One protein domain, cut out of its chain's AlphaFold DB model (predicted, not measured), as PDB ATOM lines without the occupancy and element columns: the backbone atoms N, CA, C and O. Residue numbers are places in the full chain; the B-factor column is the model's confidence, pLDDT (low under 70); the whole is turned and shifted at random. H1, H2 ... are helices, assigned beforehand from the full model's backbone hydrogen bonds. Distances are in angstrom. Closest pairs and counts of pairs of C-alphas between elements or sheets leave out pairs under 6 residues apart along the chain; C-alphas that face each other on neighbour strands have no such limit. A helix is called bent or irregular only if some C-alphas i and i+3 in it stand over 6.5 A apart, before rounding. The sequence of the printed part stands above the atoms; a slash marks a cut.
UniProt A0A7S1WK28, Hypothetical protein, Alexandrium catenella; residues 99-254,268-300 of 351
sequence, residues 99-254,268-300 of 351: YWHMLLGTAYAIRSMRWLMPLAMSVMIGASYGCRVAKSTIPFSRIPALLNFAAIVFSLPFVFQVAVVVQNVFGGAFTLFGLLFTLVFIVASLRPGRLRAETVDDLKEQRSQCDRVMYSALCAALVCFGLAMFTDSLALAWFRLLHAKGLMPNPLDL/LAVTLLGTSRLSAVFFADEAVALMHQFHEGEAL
ATOM      1  N   TYR A  99     190.515 122.035  99.369       62.66
ATOM      2  CA  TYR A  99     191.637 122.661  98.676       62.66
ATOM      3  C   TYR A  99     191.231 123.988  98.026       62.66
ATOM      4  O   TYR A  99     191.949 124.980  98.143       62.66
ATOM      5  N   TRP A 100     190.046 124.053  97.411       60.22
ATOM      6  CA  TRP A 100     189.520 125.302  96.856       60.22
ATOM      7  C   TRP A 100     189.205 126.334  97.924       60.22
ATOM      8  O   TRP A 100     189.550 127.496  97.736       60.22
ATOM      9  N   HIS A 101     188.610 125.937  99.050       66.00
ATOM     10  CA  HIS A 101     188.391 126.854 100.169       66.00
ATOM     11  C   HIS A 101     189.713 127.412 100.704       66.00
ATOM     12  O   HIS A 101     189.806 128.610 100.963       66.00
ATOM     13  N   MET A 102     190.756 126.583 100.787       67.44
ATOM     14  CA  MET A 102     192.092 127.031 101.183       67.44
ATOM     15  C   MET A 102     192.716 127.971 100.140       67.44
ATOM     16  O   MET A 102     193.271 129.009 100.497       67.44
ATOM     17  N   LEU A 103     192.604 127.662  98.847       64.81
ATOM     18  CA  LEU A 103     193.223 128.439  97.767       64.81
ATOM     19  C   LEU A 103     192.491 129.767  97.500       64.81
ATOM     20  O   LEU A 103     193.125 130.808  97.348       64.81
ATOM     21  N   LEU A 104     191.156 129.768  97.519       68.38
ATOM     22  CA  LEU A 104     190.343 130.989  97.480       68.38
ATOM     23  C   LEU A 104     190.532 131.815  98.752       68.38
ATOM     24  O   LEU A 104     190.690 133.031  98.664       68.38
ATOM     25  N   GLY A 105     190.568 131.167  99.920       67.88
ATOM     26  CA  GLY A 105     190.822 131.825 101.199       67.88
ATOM     27  C   GLY A 105     192.187 132.511 101.231       67.88
ATOM     28  O   GLY A 105     192.276 133.682 101.587       67.88
ATOM     29  N   THR A 106     193.244 131.832 100.778       68.38
ATOM     30  CA  THR A 106     194.595 132.411 100.672       68.38
ATOM     31  C   THR A 106     194.662 133.520  99.625       68.38
ATOM     32  O   THR A 106     195.207 134.581  99.916       68.38
ATOM     33  N   ALA A 107     194.053 133.350  98.448       68.25
ATOM     34  CA  ALA A 107     193.999 134.402  97.431       68.25
ATOM     35  C   ALA A 107     193.264 135.658  97.934       68.25
ATOM     36  O   ALA A 107     193.746 136.779  97.749       68.25
ATOM     37  N   TYR A 108     192.126 135.483  98.613       71.00
ATOM     38  CA  TYR A 108     191.373 136.582  99.215       71.00
ATOM     39  C   TYR A 108     192.141 137.230 100.370       71.00
ATOM     40  O   TYR A 108     192.170 138.456 100.468       71.00
ATOM     41  N   ALA A 109     192.826 136.439 101.201       69.69
ATOM     42  CA  ALA A 109     193.671 136.937 102.281       69.69
ATOM     43  C   ALA A 109     194.853 137.757 101.746       69.69
ATOM     44  O   ALA A 109     195.078 138.865 102.223       69.69
ATOM     45  N   ILE A 110     195.561 137.274 100.719       72.81
ATOM     46  CA  ILE A 110     196.666 137.999 100.070       72.81
ATOM     47  C   ILE A 110     196.154 139.297  99.446       72.81
ATOM     48  O   ILE A 110     196.749 140.359  99.642       72.81
ATOM     49  N   ARG A 111     195.025 139.241  98.728       74.25
ATOM     50  CA  ARG A 111     194.415 140.432  98.127       74.25
ATOM     51  C   ARG A 111     194.013 141.443  99.197       74.25
ATOM     52  O   ARG A 111     194.340 142.614  99.056       74.25
ATOM     53  N   SER A 112     193.357 141.001 100.265       73.12
ATOM     54  CA  SER A 112     192.924 141.864 101.370       73.12
ATOM     55  C   SER A 112     194.117 142.462 102.112       73.12
ATOM     56  O   SER A 112     194.139 143.666 102.359       73.12
ATOM     57  N   MET A 113     195.155 141.665 102.383       76.25
ATOM     58  CA  MET A 113     196.395 142.148 102.991       76.25
ATOM     59  C   MET A 113     197.081 143.194 102.127       76.25
ATOM     60  O   MET A 113     197.516 144.204 102.661       76.25
ATOM     61  N   ARG A 114     197.122 143.034 100.801       77.69
ATOM     62  CA  ARG A 114     197.723 144.041  99.914       77.69
ATOM     63  C   ARG A 114     197.100 145.434 100.087       77.69
ATOM     64  O   ARG A 114     197.817 146.423  99.964       77.69
ATOM     65  N   TRP A 115     195.801 145.514 100.373       78.25
ATOM     66  CA  TRP A 115     195.097 146.787 100.566       78.25
ATOM     67  C   TRP A 115     195.105 147.269 102.020       78.25
ATOM     68  O   TRP A 115     195.300 148.456 102.267       78.25
ATOM     69  N   LEU A 116     194.921 146.364 102.985       77.38
ATOM     70  CA  LEU A 116     194.797 146.707 104.406       77.38
ATOM     71  C   LEU A 116     196.149 146.868 105.107       77.38
ATOM     72  O   LEU A 116     196.275 147.700 106.003       77.38
ATOM     73  N   MET A 117     197.169 146.107 104.702       78.50
ATOM     74  CA  MET A 117     198.478 146.101 105.361       78.50
ATOM     75  C   MET A 117     199.159 147.468 105.358       78.50
ATOM     76  O   MET A 117     199.619 147.878 106.423       78.50
ATOM     77  N   PRO A 118     199.226 148.209 104.236       77.06
ATOM     78  CA  PRO A 118     199.890 149.508 104.239       77.06
ATOM     79  C   PRO A 118     199.196 150.493 105.184       77.06
ATOM     80  O   PRO A 118     199.871 151.217 105.912       77.06
ATOM     81  N   LEU A 119     197.859 150.465 105.227       79.81
ATOM     82  CA  LEU A 119     197.058 151.316 106.103       79.81
ATOM     83  C   LEU A 119     197.278 150.958 107.580       79.81
ATOM     84  O   LEU A 119     197.613 151.829 108.378       79.81
ATOM     85  N   ALA A 120     197.158 149.676 107.936       81.88
ATOM     86  CA  ALA A 120     197.333 149.206 109.308       81.88
ATOM     87  C   ALA A 120     198.755 149.471 109.826       81.88
ATOM     88  O   ALA A 120     198.931 149.989 110.928       81.88
ATOM     89  N   MET A 121     199.775 149.198 109.004       79.38
ATOM     90  CA  MET A 121     201.173 149.476 109.345       79.38
ATOM     91  C   MET A 121     201.425 150.977 109.495       79.38
ATOM     92  O   MET A 121     202.093 151.399 110.435       79.38
ATOM     93  N   SER A 122     200.851 151.795 108.611       81.94
ATOM     94  CA  SER A 122     200.932 153.252 108.700       81.94
ATOM     95  C   SER A 122     200.306 153.794 109.986       81.94
ATOM     96  O   SER A 122     200.870 154.687 110.619       81.94
ATOM     97  N   VAL A 123     199.148 153.267 110.387       81.94
ATOM     98  CA  VAL A 123     198.473 153.654 111.633       81.94
ATOM     99  C   VAL A 123     199.287 153.204 112.844       81.94
ATOM    100  O   VAL A 123     199.527 154.012 113.732       81.94
ATOM    101  N   MET A 124     199.784 151.965 112.858       81.75
ATOM    102  CA  MET A 124     200.585 151.430 113.963       81.75
ATOM    103  C   MET A 124     201.897 152.207 114.156       81.75
ATOM    104  O   MET A 124     202.214 152.629 115.269       81.75
ATOM    105  N   ILE A 125     202.653 152.431 113.075       83.06
ATOM    106  CA  ILE A 125     203.909 153.196 113.112       83.06
ATOM    107  C   ILE A 125     203.624 154.647 113.500       83.06
ATOM    108  O   ILE A 125     204.329 155.203 114.342       83.06
ATOM    109  N   GLY A 126     202.574 155.235 112.921       84.00
ATOM    110  CA  GLY A 126     202.154 156.595 113.216       84.00
ATOM    111  C   GLY A 126     201.787 156.789 114.676       84.00
ATOM    112  O   GLY A 126     202.363 157.642 115.341       84.00
ATOM    113  N   ALA A 127     200.901 155.951 115.209       82.62
ATOM    114  CA  ALA A 127     200.490 155.999 116.606       82.62
ATOM    115  C   ALA A 127     201.683 155.804 117.551       82.62
ATOM    116  O   ALA A 127     201.847 156.571 118.500       82.62
ATOM    117  N   SER A 128     202.569 154.842 117.262       81.88
ATOM    118  CA  SER A 128     203.764 154.613 118.079       81.88
ATOM    119  C   SER A 128     204.715 155.815 118.066       81.88
ATOM    120  O   SER A 128     205.200 156.240 119.118       81.88
ATOM    121  N   TYR A 129     204.973 156.401 116.891       84.06
ATOM    122  CA  TYR A 129     205.841 157.570 116.767       84.06
ATOM    123  C   TYR A 129     205.205 158.822 117.384       84.06
ATOM    124  O   TYR A 129     205.859 159.508 118.168       84.06
ATOM    125  N   GLY A 130     203.926 159.077 117.111       82.38
ATOM    126  CA  GLY A 130     203.165 160.193 117.671       82.38
ATOM    127  C   GLY A 130     203.131 160.154 119.198       82.38
ATOM    128  O   GLY A 130     203.448 161.149 119.848       82.38
ATOM    129  N   CYS A 131     202.908 158.976 119.793       79.69
ATOM    130  CA  CYS A 131     202.977 158.802 121.246       79.69
ATOM    131  C   CYS A 131     204.381 159.072 121.813       79.69
ATOM    132  O   CYS A 131     204.506 159.600 122.918       79.69
ATOM    133  N   ARG A 132     205.454 158.731 121.082       80.56
ATOM    134  CA  ARG A 132     206.833 159.049 121.498       80.56
ATOM    135  C   ARG A 132     207.102 160.551 121.467       80.56
ATOM    136  O   ARG A 132     207.735 161.054 122.393       80.56
ATOM    137  N   VAL A 133     206.607 161.251 120.446       81.88
ATOM    138  CA  VAL A 133     206.696 162.716 120.355       81.88
ATOM    139  C   VAL A 133     205.915 163.361 121.503       81.88
ATOM    140  O   VAL A 133     206.497 164.139 122.256       81.88
ATOM    141  N   ALA A 134     204.668 162.951 121.741       80.12
ATOM    142  CA  ALA A 134     203.859 163.442 122.862       80.12
ATOM    143  C   ALA A 134     204.490 163.136 124.237       80.12
ATOM    144  O   ALA A 134     204.425 163.932 125.169       80.12
ATOM    145  N   LYS A 135     205.170 161.994 124.382       77.25
ATOM    146  CA  LYS A 135     205.920 161.686 125.608       77.25
ATOM    147  C   LYS A 135     207.171 162.553 125.768       77.25
ATOM    148  O   LYS A 135     207.585 162.805 126.892       77.25
ATOM    149  N   SER A 136     207.790 162.995 124.675       77.50
ATOM    150  CA  SER A 136     208.940 163.901 124.747       77.50
ATOM    151  C   SER A 136     208.549 165.322 125.154       77.50
ATOM    152  O   SER A 136     209.342 165.988 125.814       77.50
ATOM    153  N   THR A 137     207.328 165.761 124.827       80.25
ATOM    154  CA  THR A 137     206.808 167.066 125.252       80.25
ATOM    155  C   THR A 137     206.361 167.051 126.713       80.25
ATOM    156  O   THR A 137     206.601 168.023 127.424       80.25
ATOM    157  N   ILE A 138     205.775 165.944 127.197       73.94
ATOM    158  CA  ILE A 138     205.319 165.800 128.591       73.94
ATOM    159  C   ILE A 138     205.850 164.482 129.196       73.94
ATOM    160  O   ILE A 138     205.140 163.470 129.230       73.94
ATOM    161  N   PRO A 139     207.096 164.460 129.711       65.06
ATOM    162  CA  PRO A 139     207.794 163.223 130.086       65.06
ATOM    163  C   PRO A 139     207.168 162.463 131.262       65.06
ATOM    164  O   PRO A 139     207.354 161.248 131.369       65.06
ATOM    165  N   PHE A 140     206.410 163.148 132.120       69.31
ATOM    166  CA  PHE A 140     205.817 162.570 133.331       69.31
ATOM    167  C   PHE A 140     204.367 162.098 133.153       69.31
ATOM    168  O   PHE A 140     203.812 161.472 134.058       69.31
ATOM    169  N   SER A 141     203.743 162.354 131.998       69.69
ATOM    170  CA  SER A 141     202.362 161.930 131.761       69.69
ATOM    171  C   SER A 141     202.271 160.426 131.489       69.69
ATOM    172  O   SER A 141     203.078 159.835 130.766       69.69
ATOM    173  N   ARG A 142     201.239 159.791 132.058       73.12
ATOM    174  CA  ARG A 142     200.899 158.373 131.832       73.12
ATOM    175  C   ARG A 142     200.017 158.173 130.594       73.12
ATOM    176  O   ARG A 142     199.989 157.079 130.037       73.12
ATOM    177  N   ILE A 143     199.350 159.233 130.138       78.38
ATOM    178  CA  ILE A 143     198.435 159.235 128.989       78.38
ATOM    179  C   ILE A 143     199.104 158.741 127.693       78.38
ATOM    180  O   ILE A 143     198.548 157.836 127.071       78.38
ATOM    181  N   PRO A 144     200.308 159.206 127.291       76.06
ATOM    182  CA  PRO A 144     200.908 158.725 126.048       76.06
ATOM    183  C   PRO A 144     201.309 157.245 126.122       76.06
ATOM    184  O   PRO A 144     201.360 156.570 125.098       76.06
ATOM    185  N   ALA A 145     201.553 156.699 127.321       73.38
ATOM    186  CA  ALA A 145     201.774 155.263 127.484       73.38
ATOM    187  C   ALA A 145     200.479 154.456 127.287       73.38
ATOM    188  O   ALA A 145     200.530 153.396 126.666       73.38
ATOM    189  N   LEU A 146     199.335 154.963 127.765       79.69
ATOM    190  CA  LEU A 146     198.019 154.351 127.546       79.69
ATOM    191  C   LEU A 146     197.601 154.404 126.075       79.69
ATOM    192  O   LEU A 146     197.146 153.396 125.548       79.69
ATOM    193  N   LEU A 147     197.808 155.539 125.401       79.25
ATOM    194  CA  LEU A 147     197.528 155.679 123.968       79.25
ATOM    195  C   LEU A 147     198.398 154.741 123.131       79.25
ATOM    196  O   LEU A 147     197.888 154.050 122.251       79.25
ATOM    197  N   ASN A 148     199.691 154.646 123.456       79.44
ATOM    198  CA  ASN A 148     200.571 153.678 122.815       79.44
ATOM    199  C   ASN A 148     200.061 152.255 123.077       79.44
ATOM    200  O   ASN A 148     199.896 151.507 122.129       79.44
ATOM    201  N   PHE A 149     199.717 151.893 124.320       81.44
ATOM    202  CA  PHE A 149     199.160 150.571 124.634       81.44
ATOM    203  C   PHE A 149     197.869 150.260 123.866       81.44
ATOM    204  O   PHE A 149     197.744 149.175 123.302       81.44
ATOM    205  N   ALA A 150     196.942 151.213 123.774       81.19
ATOM    206  CA  ALA A 150     195.728 151.064 122.982       81.19
ATOM    207  C   ALA A 150     196.059 150.807 121.504       81.19
ATOM    208  O   ALA A 150     195.533 149.863 120.917       81.19
ATOM    209  N   ALA A 151     196.994 151.566 120.924       79.38
ATOM    210  CA  ALA A 151     197.447 151.348 119.552       79.38
ATOM    211  C   ALA A 151     198.020 149.933 119.339       79.38
ATOM    212  O   ALA A 151     197.755 149.311 118.311       79.38
ATOM    213  N   ILE A 152     198.738 149.387 120.329       78.62
ATOM    214  CA  ILE A 152     199.244 148.004 120.300       78.62
ATOM    215  C   ILE A 152     198.084 147.023 120.250       78.62
ATOM    216  O   ILE A 152     198.039 146.177 119.359       78.62
ATOM    217  N   VAL A 153     197.137 147.151 121.180       83.12
ATOM    218  CA  VAL A 153     195.977 146.259 121.277       83.12
ATOM    219  C   VAL A 153     195.171 146.271 119.978       83.12
ATOM    220  O   VAL A 153     194.796 145.208 119.494       83.12
ATOM    221  N   PHE A 154     194.994 147.437 119.350       79.44
ATOM    222  CA  PHE A 154     194.329 147.542 118.049       79.44
ATOM    223  C   PHE A 154     195.151 146.972 116.883       79.44
ATOM    224  O   PHE A 154     194.575 146.513 115.900       79.44
ATOM    225  N   SER A 155     196.483 146.955 116.982       79.00
ATOM    226  CA  SER A 155     197.361 146.369 115.961       79.00
ATOM    227  C   SER A 155     197.537 144.849 116.083       79.00
ATOM    228  O   SER A 155     197.846 144.189 115.090       79.00
ATOM    229  N   LEU A 156     197.302 144.264 117.266       82.06
ATOM    230  CA  LEU A 156     197.486 142.829 117.511       82.06
ATOM    231  C   LEU A 156     196.673 141.931 116.564       82.06
ATOM    232  O   LEU A 156     197.277 141.016 116.006       82.06
ATOM    233  N   PRO A 157     195.367 142.164 116.308       81.94
ATOM    234  CA  PRO A 157     194.598 141.349 115.366       81.94
ATOM    235  C   PRO A 157     195.234 141.290 113.977       81.94
ATOM    236  O   PRO A 157     195.264 140.234 113.350       81.94
ATOM    237  N   PHE A 158     195.805 142.407 113.524       78.88
ATOM    238  CA  PHE A 158     196.486 142.481 112.239       78.88
ATOM    239  C   PHE A 158     197.784 141.662 112.241       78.88
ATOM    240  O   PHE A 158     198.018 140.868 111.330       78.88
ATOM    241  N   VAL A 159     198.599 141.795 113.292       82.69
ATOM    242  CA  VAL A 159     199.829 141.003 113.449       82.69
ATOM    243  C   VAL A 159     199.509 139.508 113.509       82.69
ATOM    244  O   VAL A 159     200.167 138.720 112.832       82.69
ATOM    245  N   PHE A 160     198.467 139.114 114.246       83.50
ATOM    246  CA  PHE A 160     198.001 137.728 114.299       83.50
ATOM    247  C   PHE A 160     197.500 137.233 112.943       83.50
ATOM    248  O   PHE A 160     197.826 136.116 112.556       83.50
ATOM    249  N   GLN A 161     196.759 138.046 112.190       81.62
ATOM    250  CA  GLN A 161     196.287 137.657 110.864       81.62
ATOM    251  C   GLN A 161     197.452 137.418 109.895       81.62
ATOM    252  O   GLN A 161     197.469 136.403 109.200       81.62
ATOM    253  N   VAL A 162     198.453 138.305 109.884       81.19
ATOM    254  CA  VAL A 162     199.676 138.114 109.087       81.19
ATOM    255  C   VAL A 162     200.416 136.858 109.544       81.19
ATOM    256  O   VAL A 162     200.801 136.043 108.709       81.19
ATOM    257  N   ALA A 163     200.559 136.660 110.856       85.38
ATOM    258  CA  ALA A 163     201.206 135.487 111.429       85.38
ATOM    259  C   ALA A 163     200.517 134.181 111.012       85.38
ATOM    260  O   ALA A 163     201.183 133.251 110.570       85.38
ATOM    261  N   VAL A 164     199.184 134.128 111.079       81.88
ATOM    262  CA  VAL A 164     198.389 132.968 110.657       81.88
ATOM    263  C   VAL A 164     198.565 132.699 109.167       81.88
ATOM    264  O   VAL A 164     198.710 131.546 108.778       81.88
ATOM    265  N   VAL A 165     198.592 133.728 108.315       80.62
ATOM    266  CA  VAL A 165     198.793 133.500 106.877       80.62
ATOM    267  C   VAL A 165     200.211 133.025 106.579       80.62
ATOM    268  O   VAL A 165     200.369 132.071 105.826       80.62
ATOM    269  N   VAL A 166     201.230 133.615 107.204       81.94
ATOM    270  CA  VAL A 166     202.619 133.144 107.074       81.94
ATOM    271  C   VAL A 166     202.733 131.693 107.544       81.94
ATOM    272  O   VAL A 166     203.294 130.867 106.828       81.94
ATOM    273  N   GLN A 167     202.139 131.349 108.687       82.50
ATOM    274  CA  GLN A 167     202.144 129.982 109.204       82.50
ATOM    275  C   GLN A 167     201.353 129.015 108.315       82.50
ATOM    276  O   GLN A 167     201.751 127.870 108.172       82.50
ATOM    277  N   ASN A 168     200.261 129.445 107.683       79.62
ATOM    278  CA  ASN A 168     199.514 128.593 106.754       79.62
ATOM    279  C   ASN A 168     200.259 128.371 105.431       79.62
ATOM    280  O   ASN A 168     200.065 127.341 104.793       79.62
ATOM    281  N   VAL A 169     201.091 129.326 105.003       76.50
ATOM    282  CA  VAL A 169     201.848 129.229 103.746       76.50
ATOM    283  C   VAL A 169     203.149 128.448 103.921       76.50
ATOM    284  O   VAL A 169     203.480 127.658 103.048       76.50
ATOM    285  N   PHE A 170     203.868 128.643 105.028       77.94
ATOM    286  CA  PHE A 170     205.217 128.095 105.256       77.94
ATOM    287  C   PHE A 170     205.278 127.078 106.412       77.94
ATOM    288  O   PHE A 170     206.335 126.872 107.001       77.94
ATOM    289  N   GLY A 171     204.130 126.528 106.823       73.44
ATOM    290  CA  GLY A 171     203.859 125.950 108.147       73.44
ATOM    291  C   GLY A 171     204.852 124.947 108.729       73.44
ATOM    292  O   GLY A 171     204.594 123.747 108.750       73.44
ATOM    293  N   GLY A 172     205.920 125.463 109.339       86.69
ATOM    294  CA  GLY A 172     206.913 124.709 110.095       86.69
ATOM    295  C   GLY A 172     207.011 125.157 111.557       86.69
ATOM    296  O   GLY A 172     206.465 126.181 111.973       86.69
ATOM    297  N   ALA A 173     207.747 124.397 112.369       89.81
ATOM    298  CA  ALA A 173     208.040 124.796 113.749       89.81
ATOM    299  C   ALA A 173     208.911 126.068 113.797       89.81
ATOM    300  O   ALA A 173     208.698 126.945 114.632       89.81
ATOM    301  N   PHE A 174     209.857 126.208 112.861       91.62
ATOM    302  CA  PHE A 174     210.735 127.378 112.780       91.62
ATOM    303  C   PHE A 174     209.981 128.671 112.455       91.62
ATOM    304  O   PHE A 174     210.296 129.709 113.032       91.62
ATOM    305  N   THR A 175     208.961 128.625 111.593       89.25
ATOM    306  CA  THR A 175     208.132 129.804 111.296       89.25
ATOM    307  C   THR A 175     207.315 130.224 112.510       89.25
ATOM    308  O   THR A 175     207.227 131.417 112.788       89.25
ATOM    309  N   LEU A 176     206.814 129.266 113.297       90.44
ATOM    310  CA  LEU A 176     206.097 129.548 114.541       90.44
ATOM    311  C   LEU A 176     206.999 130.256 115.561       90.44
ATOM    312  O   LEU A 176     206.614 131.289 116.111       90.44
ATOM    313  N   PHE A 177     208.215 129.744 115.783       93.81
ATOM    314  CA  PHE A 177     209.190 130.409 116.654       93.81
ATOM    315  C   PHE A 177     209.582 131.788 116.115       93.81
ATOM    316  O   PHE A 177     209.626 132.748 116.883       93.81
ATOM    317  N   GLY A 178     209.789 131.925 114.802       92.50
ATOM    318  CA  GLY A 178     210.065 133.214 114.160       92.50
ATOM    319  C   GLY A 178     208.953 134.240 114.390       92.50
ATOM    320  O   GLY A 178     209.227 135.395 114.727       92.50
ATOM    321  N   LEU A 179     207.691 133.817 114.295       91.31
ATOM    322  CA  LEU A 179     206.526 134.650 114.591       91.31
ATOM    323  C   LEU A 179     206.451 135.031 116.073       91.31
ATOM    324  O   LEU A 179     206.200 136.193 116.390       91.31
ATOM    325  N   LEU A 180     206.728 134.092 116.980       93.12
ATOM    326  CA  LEU A 180     206.757 134.358 118.418       93.12
ATOM    327  C   LEU A 180     207.848 135.377 118.781       93.12
ATOM    328  O   LEU A 180     207.575 136.342 119.495       93.12
ATOM    329  N   PHE A 181     209.053 135.242 118.225       94.81
ATOM    330  CA  PHE A 181     210.116 136.235 118.397       94.81
ATOM    331  C   PHE A 181     209.766 137.586 117.768       94.81
ATOM    332  O   PHE A 181     210.083 138.626 118.342       94.81
ATOM    333  N   THR A 182     209.051 137.600 116.640       90.12
ATOM    334  CA  THR A 182     208.560 138.842 116.025       90.12
ATOM    335  C   THR A 182     207.547 139.551 116.926       90.12
ATOM    336  O   THR A 182     207.612 140.769 117.081       90.12
ATOM    337  N   LEU A 183     206.650 138.811 117.586       89.25
ATOM    338  CA  LEU A 183     205.729 139.370 118.580       89.25
ATOM    339  C   LEU A 183     206.484 139.965 119.771       89.25
ATOM    340  O   LEU A 183     206.195 141.093 120.173       89.25
ATOM    341  N   VAL A 184     207.492 139.257 120.295       91.56
ATOM    342  CA  VAL A 184     208.361 139.780 121.364       91.56
ATOM    343  C   VAL A 184     209.082 141.050 120.905       91.56
ATOM    344  O   VAL A 184     209.107 142.033 121.643       91.56
ATOM    345  N   PHE A 185     209.609 141.072 119.678       90.69
ATOM    346  CA  PHE A 185     210.237 142.251 119.084       90.69
ATOM    347  C   PHE A 185     209.270 143.434 118.991       90.69
ATOM    348  O   PHE A 185     209.644 144.547 119.361       90.69
ATOM    349  N   ILE A 186     208.033 143.211 118.535       84.94
ATOM    350  CA  ILE A 186     207.000 144.249 118.454       84.94
ATOM    351  C   ILE A 186     206.741 144.804 119.858       84.94
ATOM    352  O   ILE A 186     206.938 145.999 120.084       84.94
ATOM    353  N   VAL A 187     206.412 143.945 120.828       84.94
ATOM    354  CA  VAL A 187     206.139 144.347 122.220       84.94
ATOM    355  C   VAL A 187     207.326 145.096 122.842       84.94
ATOM    356  O   VAL A 187     207.130 146.130 123.479       84.94
ATOM    357  N   ALA A 188     208.561 144.641 122.615       87.81
ATOM    358  CA  ALA A 188     209.769 145.308 123.101       87.81
ATOM    359  C   ALA A 188     210.004 146.672 122.422       87.81
ATOM    360  O   ALA A 188     210.318 147.655 123.098       87.81
ATOM    361  N   SER A 189     209.781 146.766 121.105       83.19
ATOM    362  CA  SER A 189     209.901 148.006 120.317       83.19
ATOM    363  C   SER A 189     208.929 149.081 120.783       83.19
ATOM    364  O   SER A 189     209.219 150.279 120.740       83.19
ATOM    365  N   LEU A 190     207.765 148.657 121.261       74.81
ATOM    366  CA  LEU A 190     206.740 149.547 121.775       74.81
ATOM    367  C   LEU A 190     207.121 150.153 123.129       74.81
ATOM    368  O   LEU A 190     206.504 151.140 123.525       74.81
ATOM    369  N   ARG A 191     208.180 149.639 123.778       78.06
ATOM    370  CA  ARG A 191     208.735 150.121 125.049       78.06
ATOM    371  C   ARG A 191     207.613 150.417 126.043       78.06
ATOM    372  O   ARG A 191     207.388 151.599 126.325       78.06
ATOM    373  N   PRO A 192     206.891 149.394 126.545       66.38
ATOM    374  CA  PRO A 192     205.863 149.588 127.562       66.38
ATOM    375  C   PRO A 192     206.515 150.329 128.727       66.38
ATOM    376  O   PRO A 192     207.326 149.780 129.471       66.38
ATOM    377  N   GLY A 193     206.290 151.640 128.782       57.50
ATOM    378  CA  GLY A 193     207.040 152.496 129.681       57.50
ATOM    379  C   GLY A 193     206.724 152.080 131.106       57.50
ATOM    380  O   GLY A 193     205.561 151.841 131.427       57.50
ATOM    381  N   ARG A 194     207.726 152.045 131.989       55.59
ATOM    382  CA  ARG A 194     207.402 152.053 133.413       55.59
ATOM    383  C   ARG A 194     206.615 153.328 133.703       55.59
ATOM    384  O   ARG A 194     207.084 154.431 133.442       55.59
ATOM    385  N   LEU A 195     205.440 153.156 134.301       55.50
ATOM    386  CA  LEU A 195     204.613 154.225 134.879       55.50
ATOM    387  C   LEU A 195     205.298 154.927 136.079       55.50
ATOM    388  O   LEU A 195     204.714 155.831 136.676       55.50
ATOM    389  N   ARG A 196     206.504 154.472 136.450       54.53
ATOM    390  CA  ARG A 196     207.300 154.841 137.626       54.53
ATOM    391  C   ARG A 196     208.794 154.728 137.301       54.53
ATOM    392  O   ARG A 196     209.426 153.740 137.663       54.53
ATOM    393  N   ALA A 197     209.349 155.686 136.575       56.53
ATOM    394  CA  ALA A 197     210.782 155.930 136.667       56.53
ATOM    395  C   ALA A 197     210.952 157.231 137.449       56.53
ATOM    396  O   ALA A 197     210.467 158.273 137.012       56.53
ATOM    397  N   GLU A 198     211.533 157.131 138.642       64.88
ATOM    398  CA  GLU A 198     211.724 158.264 139.555       64.88
ATOM    399  C   GLU A 198     213.006 159.038 139.213       64.88
ATOM    400  O   GLU A 198     213.103 160.225 139.515       64.88
ATOM    401  N   THR A 199     213.955 158.399 138.514       75.00
ATOM    402  CA  THR A 199     215.216 159.012 138.082       75.00
ATOM    403  C   THR A 199     215.479 158.834 136.580       75.00
ATOM    404  O   THR A 199     214.970 157.920 135.924       75.00
ATOM    405  N   VAL A 200     216.278 159.743 136.009       77.38
ATOM    406  CA  VAL A 200     216.666 159.722 134.585       77.38
ATOM    407  C   VAL A 200     217.595 158.546 134.269       77.38
ATOM    408  O   VAL A 200     217.543 158.002 133.162       77.38
ATOM    409  N   ASP A 201     218.422 158.130 135.226       82.75
ATOM    410  CA  ASP A 201     219.358 157.023 135.035       82.75
ATOM    411  C   ASP A 201     218.631 155.673 134.977       82.75
ATOM    412  O   ASP A 201     218.919 154.878 134.079       82.75
ATOM    413  N   ASP A 202     217.577 155.482 135.784       79.94
ATOM    414  CA  ASP A 202     216.690 154.314 135.671       79.94
ATOM    415  C   ASP A 202     216.062 154.219 134.270       79.94
ATOM    416  O   ASP A 202     215.992 153.142 133.673       79.94
ATOM    417  N   LEU A 203     215.632 155.352 133.694       76.69
ATOM    418  CA  LEU A 203     215.075 155.386 132.336       76.69
ATOM    419  C   LEU A 203     216.099 154.952 131.281       76.69
ATOM    420  O   LEU A 203     215.736 154.253 130.329       76.69
ATOM    421  N   LYS A 204     217.362 155.369 131.423       84.12
ATOM    422  CA  LYS A 204     218.439 154.999 130.493       84.12
ATOM    423  C   LYS A 204     218.774 153.516 130.588       84.12
ATOM    424  O   LYS A 204     218.871 152.860 129.548       84.12
ATOM    425  N   GLU A 205     218.915 152.978 131.798       87.00
ATOM    426  CA  GLU A 205     219.240 151.564 131.993       87.00
ATOM    427  C   GLU A 205     218.134 150.661 131.440       87.00
ATOM    428  O   GLU A 205     218.398 149.745 130.659       87.00
ATOM    429  N   GLN A 206     216.873 150.971 131.746       83.00
ATOM    430  CA  GLN A 206     215.744 150.216 131.210       83.00
ATOM    431  C   GLN A 206     215.645 150.291 129.694       83.00
ATOM    432  O   GLN A 206     215.333 149.295 129.042       83.00
ATOM    433  N   ARG A 207     215.912 151.465 129.117       84.19
ATOM    434  CA  ARG A 207     215.940 151.620 127.666       84.19
ATOM    435  C   ARG A 207     216.993 150.706 127.046       84.19
ATOM    436  O   ARG A 207     216.675 150.013 126.088       84.19
ATOM    437  N   SER A 208     218.186 150.642 127.634       89.56
ATOM    438  CA  SER A 208     219.249 149.724 127.207       89.56
ATOM    439  C   SER A 208     218.814 148.257 127.298       89.56
ATOM    440  O   SER A 208     219.004 147.501 126.348       89.56
ATOM    441  N   GLN A 209     218.161 147.848 128.392       90.12
ATOM    442  CA  GLN A 209     217.647 146.480 128.548       90.12
ATOM    443  C   GLN A 209     216.569 146.138 127.505       90.12
ATOM    444  O   GLN A 209     216.660 145.099 126.852       90.12
ATOM    445  N   CYS A 210     215.582 147.016 127.296       88.31
ATOM    446  CA  CYS A 210     214.547 146.825 126.276       88.31
ATOM    447  C   CYS A 210     215.134 146.787 124.865       88.31
ATOM    448  O   CYS A 210     214.726 145.952 124.064       88.31
ATOM    449  N   ASP A 211     216.105 147.652 124.566       89.38
ATOM    450  CA  ASP A 211     216.769 147.676 123.265       89.38
ATOM    451  C   ASP A 211     217.544 146.361 123.038       89.38
ATOM    452  O   ASP A 211     217.439 145.771 121.966       89.38
ATOM    453  N   ARG A 212     218.222 145.813 124.060       94.88
ATOM    454  CA  ARG A 212     218.865 144.484 123.976       94.88
ATOM    455  C   ARG A 212     217.864 143.367 123.683       94.88
ATOM    456  O   ARG A 212     218.127 142.562 122.796       94.88
ATOM    457  N   VAL A 213     216.731 143.325 124.395       93.44
ATOM    458  CA  VAL A 213     215.666 142.325 124.169       93.44
ATOM    459  C   VAL A 213     215.061 142.471 122.774       93.44
ATOM    460  O   VAL A 213     214.813 141.482 122.093       93.44
ATOM    461  N   MET A 214     214.852 143.707 122.323       92.56
ATOM    462  CA  MET A 214     214.347 144.004 120.988       92.56
ATOM    463  C   MET A 214     215.304 143.471 119.913       92.56
ATOM    464  O   MET A 214     214.882 142.725 119.032       92.56
ATOM    465  N   TYR A 215     216.595 143.805 119.988       92.69
ATOM    466  CA  TYR A 215     217.571 143.355 118.993       92.69
ATOM    467  C   TYR A 215     217.815 141.843 119.041       92.69
ATOM    468  O   TYR A 215     217.960 141.230 117.984       92.69
ATOM    469  N   SER A 216     217.817 141.224 120.226       96.38
ATOM    470  CA  SER A 216     217.963 139.770 120.343       96.38
ATOM    471  C   SER A 216     216.751 139.030 119.782       96.38
ATOM    472  O   SER A 216     216.929 138.080 119.023       96.38
ATOM    473  N   ALA A 217     215.532 139.499 120.066       96.06
ATOM    474  CA  ALA A 217     214.308 138.939 119.500       96.06
ATOM    475  C   ALA A 217     214.259 139.107 117.975       96.06
ATOM    476  O   ALA A 217     213.927 138.161 117.267       96.06
ATOM    477  N   LEU A 218     214.658 140.272 117.450       92.50
ATOM    478  CA  LEU A 218     214.749 140.492 116.006       92.50
ATOM    479  C   LEU A 218     215.761 139.543 115.354       92.50
ATOM    480  O   LEU A 218     215.461 138.928 114.334       92.50
ATOM    481  N   CYS A 219     216.949 139.404 115.943       95.88
ATOM    482  CA  CYS A 219     217.984 138.507 115.438       95.88
ATOM    483  C   CYS A 219     217.514 137.046 115.458       95.88
ATOM    484  O   CYS A 219     217.618 136.359 114.443       95.88
ATOM    485  N   ALA A 220     216.913 136.598 116.564       96.06
ATOM    486  CA  ALA A 220     216.337 135.261 116.682       96.06
ATOM    487  C   ALA A 220     215.234 135.019 115.640       96.06
ATOM    488  O   ALA A 220     215.239 133.983 114.980       96.06
ATOM    489  N   ALA A 221     214.343 135.993 115.423       93.38
ATOM    490  CA  ALA A 221     213.312 135.910 114.392       93.38
ATOM    491  C   ALA A 221     213.922 135.738 112.992       93.38
ATOM    492  O   ALA A 221     213.515 134.844 112.254       93.38
ATOM    493  N   LEU A 222     214.929 136.548 112.642       90.88
ATOM    494  CA  LEU A 222     215.619 136.462 111.350       90.88
ATOM    495  C   LEU A 222     216.311 135.108 111.150       90.88
ATOM    496  O   LEU A 222     216.216 134.537 110.065       90.88
ATOM    497  N   VAL A 223     216.957 134.569 112.188       94.81
ATOM    498  CA  VAL A 223     217.573 133.233 112.141       94.81
ATOM    499  C   VAL A 223     216.509 132.151 111.952       94.81
ATOM    500  O   VAL A 223     216.663 131.305 111.076       94.81
ATOM    501  N   CYS A 224     215.407 132.192 112.706       94.50
ATOM    502  CA  CYS A 224     214.306 131.237 112.566       94.50
ATOM    503  C   CYS A 224     213.676 131.272 111.167       94.50
ATOM    504  O   CYS A 224     213.470 130.217 110.573       94.50
ATOM    505  N   PHE A 225     213.410 132.459 110.612       88.56
ATOM    506  CA  PHE A 225     212.887 132.582 109.249       88.56
ATOM    507  C   PHE A 225     213.904 132.151 108.192       88.56
ATOM    508  O   PHE A 225     213.520 131.513 107.215       88.56
ATOM    509  N   GLY A 226     215.192 132.435 108.394       86.81
ATOM    510  CA  GLY A 226     216.259 131.933 107.530       86.81
ATOM    511  C   GLY A 226     216.295 130.406 107.519       86.81
ATOM    512  O   GLY A 226     216.242 129.796 106.455       86.81
ATOM    513  N   LEU A 227     216.301 129.775 108.696       91.62
ATOM    514  CA  LEU A 227     216.261 128.317 108.820       91.62
ATOM    515  C   LEU A 227     214.991 127.727 108.210       91.62
ATOM    516  O   LEU A 227     215.082 126.730 107.499       91.62
ATOM    517  N   ALA A 228     213.829 128.346 108.426       88.06
ATOM    518  CA  ALA A 228     212.585 127.930 107.787       88.06
ATOM    519  C   ALA A 228     212.710 127.957 106.257       88.06
ATOM    520  O   ALA A 228     212.420 126.963 105.606       88.06
ATOM    521  N   MET A 229     213.239 129.042 105.687       81.88
ATOM    522  CA  MET A 229     213.446 129.170 104.239       81.88
ATOM    523  C   MET A 229     214.375 128.093 103.660       81.88
ATOM    524  O   MET A 229     214.159 127.655 102.534       81.88
ATOM    525  N   PHE A 230     215.400 127.665 104.405       84.44
ATOM    526  CA  PHE A 230     216.324 126.615 103.959       84.44
ATOM    527  C   PHE A 230     215.815 125.191 104.200       84.44
ATOM    528  O   PHE A 230     216.211 124.278 103.479       84.44
ATOM    529  N   THR A 231     214.980 124.982 105.217       86.25
ATOM    530  CA  THR A 231     214.491 123.645 105.596       86.25
ATOM    531  C   THR A 231     213.164 123.292 104.941       86.25
ATOM    532  O   THR A 231     212.853 122.109 104.798       86.25
ATOM    533  N   ASP A 232     212.386 124.287 104.517       78.88
ATOM    534  CA  ASP A 232     211.062 124.053 103.971       78.88
ATOM    535  C   ASP A 232     211.130 123.498 102.539       78.88
ATOM    536  O   ASP A 232     211.457 124.182 101.563       78.88
ATOM    537  N   SER A 233     210.776 122.219 102.409       76.69
ATOM    538  CA  SER A 233     210.654 121.543 101.114       76.69
ATOM    539  C   SER A 233     209.595 122.196 100.221       76.69
ATOM    540  O   SER A 233     209.676 122.088  98.993       76.69
ATOM    541  N   LEU A 234     208.652 122.941 100.810       68.69
ATOM    542  CA  LEU A 234     207.625 123.676 100.088       68.69
ATOM    543  C   LEU A 234     208.208 124.831  99.269       68.69
ATOM    544  O   LEU A 234     207.747 125.069  98.154       68.69
ATOM    545  N   ALA A 235     209.252 125.506  99.762       63.78
ATOM    546  CA  ALA A 235     209.940 126.560  99.018       63.78
ATOM    547  C   ALA A 235     210.615 125.989  97.763       63.78
ATOM    548  O   ALA A 235     210.485 126.541  96.668       63.78
ATOM    549  N   LEU A 236     211.261 124.825  97.895       71.88
ATOM    550  CA  LEU A 236     211.848 124.099  96.768       71.88
ATOM    551  C   LEU A 236     210.770 123.596  95.793       71.88
ATOM    552  O   LEU A 236     210.959 123.654  94.577       71.88
ATOM    553  N   ALA A 237     209.628 123.123  96.300       72.75
ATOM    554  CA  ALA A 237     208.496 122.698  95.480       72.75
ATOM    555  C   ALA A 237     207.880 123.875  94.707       72.75
ATOM    556  O   ALA A 237     207.637 123.751  93.509       72.75
ATOM    557  N   TRP A 238     207.709 125.033  95.348       70.50
ATOM    558  CA  TRP A 238     207.279 126.278  94.706       70.50
ATOM    559  C   TRP A 238     208.267 126.742  93.643       70.50
ATOM    560  O   TRP A 238     207.857 127.087  92.537       70.50
ATOM    561  N   PHE A 239     209.564 126.703  93.950       71.75
ATOM    562  CA  PHE A 239     210.634 127.019  93.009       71.75
ATOM    563  C   PHE A 239     210.552 126.111  91.773       71.75
ATOM    564  O   PHE A 239     210.499 126.591  90.642       71.75
ATOM    565  N   ARG A 240     210.435 124.793  91.975       75.94
ATOM    566  CA  ARG A 240     210.267 123.816  90.888       75.94
ATOM    567  C   ARG A 240     208.976 124.028  90.101       75.94
ATOM    568  O   ARG A 240     209.001 123.921  88.881       75.94
ATOM    569  N   LEU A 241     207.869 124.359  90.765       72.12
ATOM    570  CA  LEU A 241     206.584 124.637  90.121       72.12
ATOM    571  C   LEU A 241     206.661 125.899  89.250       72.12
ATOM    572  O   LEU A 241     206.237 125.877  88.098       72.12
ATOM    573  N   LEU A 242     207.233 126.984  89.777       71.25
ATOM    574  CA  LEU A 242     207.453 128.231  89.039       71.25
ATOM    575  C   LEU A 242     208.359 127.997  87.830       71.25
ATOM    576  O   LEU A 242     208.066 128.485  86.739       71.25
ATOM    577  N   HIS A 243     209.412 127.197  88.008       75.12
ATOM    578  CA  HIS A 243     210.314 126.814  86.930       75.12
ATOM    579  C   HIS A 243     209.585 125.991  85.858       75.12
ATOM    580  O   HIS A 243     209.625 126.330  84.680       75.12
ATOM    581  N   ALA A 244     208.834 124.962  86.260       71.38
ATOM    582  CA  ALA A 244     208.070 124.105  85.352       71.38
ATOM    583  C   ALA A 244     206.972 124.863  84.588       71.38
ATOM    584  O   ALA A 244     206.663 124.527  83.447       71.38
ATOM    585  N   LYS A 245     206.383 125.903  85.186       70.56
ATOM    586  CA  LYS A 245     205.384 126.755  84.523       70.56
ATOM    587  C   LYS A 245     205.997 127.820  83.610       70.56
ATOM    588  O   LYS A 245     205.238 128.602  83.039       70.56
ATOM    589  N   GLY A 246     207.327 127.878  83.483       63.12
ATOM    590  CA  GLY A 246     208.016 128.953  82.764       63.12
ATOM    591  C   GLY A 246     207.736 130.335  83.365       63.12
ATOM    592  O   GLY A 246     207.859 131.342  82.679       63.12
ATOM    593  N   LEU A 247     207.293 130.370  84.626       58.31
ATOM    594  CA  LEU A 247     207.035 131.588  85.392       58.31
ATOM    595  C   LEU A 247     208.285 132.055  86.127       58.31
ATOM    596  O   LEU A 247     208.285 133.160  86.665       58.31
ATOM    597  N   MET A 248     209.336 131.230  86.167       62.94
ATOM    598  CA  MET A 248     210.634 131.746  86.553       62.94
ATOM    599  C   MET A 248     211.065 132.786  85.542       62.94
ATOM    600  O   MET A 248     211.201 132.454  84.362       62.94
ATOM    601  N   PRO A 249     211.276 134.030  85.993       55.66
ATOM    602  CA  PRO A 249     211.793 135.055  85.121       55.66
ATOM    603  C   PRO A 249     213.119 134.537  84.582       55.66
ATOM    604  O   PRO A 249     214.004 134.160  85.357       55.66
ATOM    605  N   ASN A 250     213.261 134.519  83.258       71.88
ATOM    606  CA  ASN A 250     214.574 134.392  82.643       71.88
ATOM    607  C   ASN A 250     215.498 135.408  83.341       71.88
ATOM    608  O   ASN A 250     215.023 136.488  83.680       71.88
ATOM    609  N   PRO A 251     216.794 135.155  83.574       72.38
ATOM    610  CA  PRO A 251     217.659 136.118  84.269       72.38
ATOM    611  C   PRO A 251     217.638 137.524  83.626       72.38
ATOM    612  O   PRO A 251     217.777 138.533  84.315       72.38
ATOM    613  N   LEU A 252     217.361 137.593  82.319       71.62
ATOM    614  CA  LEU A 252     217.064 138.823  81.577       71.62
ATOM    615  C   LEU A 252     215.741 139.504  81.991       71.62
ATOM    616  O   LEU A 252     215.719 140.719  82.193       71.62
ATOM    617  N   ASP A 253     214.661 138.741  82.171       63.31
ATOM    618  CA  ASP A 253     213.379 139.236  82.692       63.31
ATOM    619  C   ASP A 253     213.465 139.573  84.178       63.31
ATOM    620  O   ASP A 253     212.866 140.550  84.610       63.31
ATOM    621  N   LEU A 254     214.276 138.844  84.950       63.19
ATOM    622  CA  LEU A 254     214.553 139.137  86.351       63.19
ATOM    623  C   LEU A 254     215.161 140.534  86.488       63.19
ATOM    624  O   LEU A 254     214.810 141.260  87.410       63.19
ATOM    625  N   LEU A 268     205.830 151.811  97.536       73.69
ATOM    626  CA  LEU A 268     205.160 151.299  98.728       73.69
ATOM    627  C   LEU A 268     205.844 151.815  99.997       73.69
ATOM    628  O   LEU A 268     205.161 152.347 100.864       73.69
ATOM    629  N   ALA A 269     207.172 151.727 100.088       76.62
ATOM    630  CA  ALA A 269     207.945 152.187 101.238       76.62
ATOM    631  C   ALA A 269     207.824 153.703 101.446       76.62
ATOM    632  O   ALA A 269     207.583 154.148 102.562       76.62
ATOM    633  N   VAL A 270     207.924 154.500 100.379       85.31
ATOM    634  CA  VAL A 270     207.754 155.960 100.418       85.31
ATOM    635  C   VAL A 270     206.320 156.331 100.784       85.31
ATOM    636  O   VAL A 270     206.125 157.208 101.620       85.31
ATOM    637  N   THR A 271     205.320 155.649 100.218       82.75
ATOM    638  CA  THR A 271     203.909 155.871 100.571       82.75
ATOM    639  C   THR A 271     203.690 155.549 102.041       82.75
ATOM    640  O   THR A 271     203.141 156.370 102.760       82.75
ATOM    641  N   LEU A 272     204.198 154.408 102.510       76.94
ATOM    642  CA  LEU A 272     204.082 153.965 103.895       76.94
ATOM    643  C   LEU A 272     204.813 154.906 104.859       76.94
ATOM    644  O   LEU A 272     204.290 155.209 105.926       76.94
ATOM    645  N   LEU A 273     205.983 155.435 104.487       80.69
ATOM    646  CA  LEU A 273     206.693 156.473 105.244       80.69
ATOM    647  C   LEU A 273     205.928 157.807 105.258       80.69
ATOM    648  O   LEU A 273     205.873 158.467 106.292       80.69
ATOM    649  N   GLY A 274     205.324 158.204 104.138       85.12
ATOM    650  CA  GLY A 274     204.534 159.431 104.036       85.12
ATOM    651  C   GLY A 274     203.259 159.362 104.871       85.12
ATOM    652  O   GLY A 274     203.016 160.228 105.710       85.12
ATOM    653  N   THR A 275     202.477 158.296 104.701       85.88
ATOM    654  CA  THR A 275     201.239 158.082 105.453       85.88
ATOM    655  C   THR A 275     201.518 157.866 106.936       85.88
ATOM    656  O   THR A 275     200.751 158.363 107.754       85.88
ATOM    657  N   SER A 276     202.619 157.189 107.300       81.44
ATOM    658  CA  SER A 276     202.971 156.973 108.714       81.44
ATOM    659  C   SER A 276     203.413 158.253 109.414       81.44
ATOM    660  O   SER A 276     203.135 158.428 110.597       81.44
ATOM    661  N   ARG A 277     204.068 159.178 108.704       85.19
ATOM    662  CA  ARG A 277     204.375 160.509 109.247       85.19
ATOM    663  C   ARG A 277     203.120 161.351 109.421       85.19
ATOM    664  O   ARG A 277     202.984 161.993 110.456       85.19
ATOM    665  N   LEU A 278     202.207 161.330 108.449       87.06
ATOM    666  CA  LEU A 278     200.933 162.040 108.561       87.06
ATOM    667  C   LEU A 278     200.122 161.521 109.749       87.06
ATOM    668  O   LEU A 278     199.734 162.311 110.605       87.06
ATOM    669  N   SER A 279     199.936 160.202 109.859       83.38
ATOM    670  CA  SER A 279     199.250 159.615 111.013       83.38
ATOM    671  C   SER A 279     199.976 159.931 112.319       83.38
ATOM    672  O   SER A 279     199.315 160.225 113.307       83.38
ATOM    673  N   ALA A 280     201.313 159.952 112.339       85.25
ATOM    674  CA  ALA A 280     202.057 160.337 113.534       85.25
ATOM    675  C   ALA A 280     201.775 161.767 113.998       85.25
ATOM    676  O   ALA A 280     201.672 161.984 115.202       85.25
ATOM    677  N   VAL A 281     201.655 162.722 113.072       87.12
ATOM    678  CA  VAL A 281     201.306 164.110 113.405       87.12
ATOM    679  C   VAL A 281     199.892 164.175 113.973       87.12
ATOM    680  O   VAL A 281     199.725 164.729 115.052       87.12
ATOM    681  N   PHE A 282     198.908 163.537 113.328       86.25
ATOM    682  CA  PHE A 282     197.533 163.490 113.843       86.25
ATOM    683  C   PHE A 282     197.454 162.848 115.232       86.25
ATOM    684  O   PHE A 282     196.833 163.403 116.130       86.25
ATOM    685  N   PHE A 283     198.125 161.713 115.449       81.25
ATOM    686  CA  PHE A 283     198.144 161.068 116.763       81.25
ATOM    687  C   PHE A 283     198.894 161.883 117.815       81.25
ATOM    688  O   PHE A 283     198.521 161.836 118.982       81.25
ATOM    689  N   ALA A 284     199.956 162.598 117.437       82.88
ATOM    690  CA  ALA A 284     200.654 163.488 118.356       82.88
ATOM    691  C   ALA A 284     199.766 164.672 118.758       82.88
ATOM    692  O   ALA A 284     199.694 164.978 119.943       82.88
ATOM    693  N   ASP A 285     199.083 165.291 117.793       85.44
ATOM    694  CA  ASP A 285     198.192 166.428 118.020       85.44
ATOM    695  C   ASP A 285     196.997 166.030 118.896       85.44
ATOM    696  O   ASP A 285     196.794 166.606 119.959       85.44
ATOM    697  N   GLU A 286     196.309 164.937 118.555       84.12
ATOM    698  CA  GLU A 286     195.226 164.372 119.371       84.12
ATOM    699  C   GLU A 286     195.699 163.983 120.777       84.12
ATOM    700  O   GLU A 286     195.023 164.252 121.767       84.12
ATOM    701  N   ALA A 287     196.891 163.389 120.911       80.38
ATOM    702  CA  ALA A 287     197.441 163.059 122.224       80.38
ATOM    703  C   ALA A 287     197.717 164.314 123.065       80.38
ATOM    704  O   ALA A 287     197.477 164.300 124.274       80.38
ATOM    705  N   VAL A 288     198.225 165.386 122.450       82.00
ATOM    706  CA  VAL A 288     198.487 166.664 123.125       82.00
ATOM    707  C   VAL A 288     197.177 167.369 123.474       82.00
ATOM    708  O   VAL A 288     197.037 167.819 124.609       82.00
ATOM    709  N   ALA A 289     196.204 167.403 122.564       86.50
ATOM    710  CA  ALA A 289     194.877 167.969 122.795       86.50
ATOM    711  C   ALA A 289     194.148 167.246 123.936       86.50
ATOM    712  O   ALA A 289     193.640 167.887 124.856       86.50
ATOM    713  N   LEU A 290     194.178 165.910 123.942       82.50
ATOM    714  CA  LEU A 290     193.627 165.103 125.027       82.50
ATOM    715  C   LEU A 290     194.330 165.420 126.354       82.50
ATOM    716  O   LEU A 290     193.672 165.613 127.371       82.50
ATOM    717  N   MET A 291     195.664 165.526 126.359       81.38
ATOM    718  CA  MET A 291     196.409 165.918 127.562       81.38
ATOM    719  C   MET A 291     196.064 167.328 128.040       81.38
ATOM    720  O   MET A 291     195.942 167.531 129.245       81.38
ATOM    721  N   HIS A 292     195.876 168.279 127.128       86.12
ATOM    722  CA  HIS A 292     195.444 169.634 127.455       86.12
ATOM    723  C   HIS A 292     194.074 169.623 128.137       86.12
ATOM    724  O   HIS A 292     193.938 170.160 129.233       86.12
ATOM    725  N   GLN A 293     193.093 168.919 127.562       86.69
ATOM    726  CA  GLN A 293     191.756 168.774 128.148       86.69
ATOM    727  C   GLN A 293     191.795 168.089 129.519       86.69
ATOM    728  O   GLN A 293     191.092 168.504 130.440       86.69
ATOM    729  N   PHE A 294     192.645 167.070 129.691       84.38
ATOM    730  CA  PHE A 294     192.854 166.438 130.994       84.38
ATOM    731  C   PHE A 294     193.436 167.416 132.021       84.38
ATOM    732  O   PHE A 294     192.994 167.413 133.169       84.38
ATOM    733  N   HIS A 295     194.393 168.258 131.626       84.44
ATOM    734  CA  HIS A 295     194.986 169.258 132.513       84.44
ATOM    735  C   HIS A 295     194.026 170.400 132.856       84.44
ATOM    736  O   HIS A 295     193.981 170.814 134.012       84.44
ATOM    737  N   GLU A 296     193.234 170.888 131.902       88.62
ATOM    738  CA  GLU A 296     192.196 171.892 132.162       88.62
ATOM    739  C   GLU A 296     191.095 171.342 133.071       88.62
ATOM    740  O   GLU A 296     190.719 171.989 134.051       88.62
ATOM    741  N   GLY A 297     190.631 170.116 132.812       86.00
ATOM    742  CA  GLY A 297     189.678 169.426 133.681       86.00
ATOM    743  C   GLY A 297     190.232 169.236 135.094       86.00
ATOM    744  O   GLY A 297     189.558 169.530 136.078       86.00
ATOM    745  N   GLU A 298     191.503 168.845 135.212       84.00
ATOM    746  CA  GLU A 298     192.174 168.739 136.505       84.00
ATOM    747  C   GLU A 298     192.363 170.102 137.184       84.00
ATOM    748  O   GLU A 298     192.285 170.185 138.408       84.00
ATOM    749  N   ALA A 299     192.558 171.196 136.447       86.88
ATOM    750  CA  ALA A 299     192.624 172.530 137.036       86.88
ATOM    751  C   ALA A 299     191.283 172.924 137.682       86.88
ATOM    752  O   ALA A 299     191.286 173.418 138.814       86.88
ATOM    753  N   LEU A 300     190.168 172.620 137.010       91.69
ATOM    754  CA  LEU A 300     188.799 172.905 137.457       91.69
ATOM    755  C   LEU A 300     188.295 171.965 138.567       91.69
ATOM    756  O   LEU A 300     187.365 172.326 139.289       91.69
TER     757      LEU A 300
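This is residues 99 to 254 and 268 to 300 of the 351 residues of the protein "Hypothetical protein" of Alexandrium catenella (UniProt A0A7S1WK28). This is a long, loose stack of helices, most of them roughly along its length with neighbours often running opposite ways: H7 and H1b cross as an X, H2a packs on both, and beyond a bend H2b packs on H3 of the H3 and H4 hairpin. H5 and the short H6 lie past one end, where residues 241 to 246 and 249 to 254 stick out, and residues 295 to 300 of H7 stick out at the other. The printed part has 189 residues with seven named helices, H1 to H7 in order, and no named strand: the class is all helix. It is loose, with a radius of gyration of the C-alphas of 21.0 A, and its outline is a rod spanning 73 by 35 by 32 A.

Find C-alpha 99 at (191.637, 122.661, 98.676), where H1, residues 99 to 137, begins. It is bent, with C-alphas 115 and 118 at 6.6 A, though by its hydrogen bonds it was assigned as one helix; its arms are H1a, residues 99 to 115, 24.4 A long, and H1b, residues 118 to 137, 28.2 A. Next comes H2, residues 143 to 170, also assigned as one helix by its hydrogen bonds but bent, with C-alphas 154 and 157 at 6.8 A; its arms are H2a, residues 143 to 154, 16.5 A, and H2b, residues 157 to 170, 19.8 A. H3 takes residues 173 to 189 over 24.2 A. Look for C-alpha 200 at (216.666, 159.722, 134.585); from there H4 runs 46.3 A to residue 231. H5, residues 233 to 244, is 16.2 A long, and H6, residues 251 to 254, is 4.8 A long. H7, residues 268 to 300, runs 47.3 A and ends at C-alpha 300, (188.799, 172.905, 137.457).

Begin at the hub, H2, which taken whole touches three other helices. H2a and H1b form a helical hairpin at a shallow tilt of 13 degrees, opposite ways; their closest C-alphas, those of Cys 131 and Pro 144, are 5.2 A apart. H2a touches H7 with residues 143 to 147 alone, the C-alphas of Pro 144 and Ala 287 being closest at 6.7 A. Look at Gly 126 and Ala 280, whose C-alphas, 3.8 A apart, are the closest of H1b and H7; these touch at a steep tilt of 43 degrees, the same way. H2b and H3 form a second hairpin at a shallow tilt of 24 degrees, closest at the C-alphas of Ala 163 and Leu 179, 6.2 A. H3 and H4 form a third at 21 degrees, closest at the C-alphas of Gly 178 and Ala 221, 4.2 A. H1a is close to H2b but not clearly touching, with the C-alphas of Thr 106 and Val 165 closest at 7.6 A. H5 is also close to H2b but not clearly touching, at 7.2 A between the C-alphas of Phe 170 and Leu 234. H6 touches no helix, and H4 and H7 are apart. In H1b, H2a, H2b, H3, H4, H5 and H7 every O i to N i+4 pair is within hydrogen-bond range; in H1a 12 of 13 are, and H6 is too short for such a pair.

The C-alphas farthest apart, those of Ala 244 and Leu 300, are 73.9 A apart. Without the stretches that stand free, the body spans 58 by 32 by 26 A. Residues 255 to 267 are cut out, and C-alphas 254 and 268 are 19.7 A apart across the cut. Of the links that are printed whole, none is long. The mean pLDDT of the printed part is 79.9, and 28 residues are under 70, among them 99 to 107 and 192 to 198.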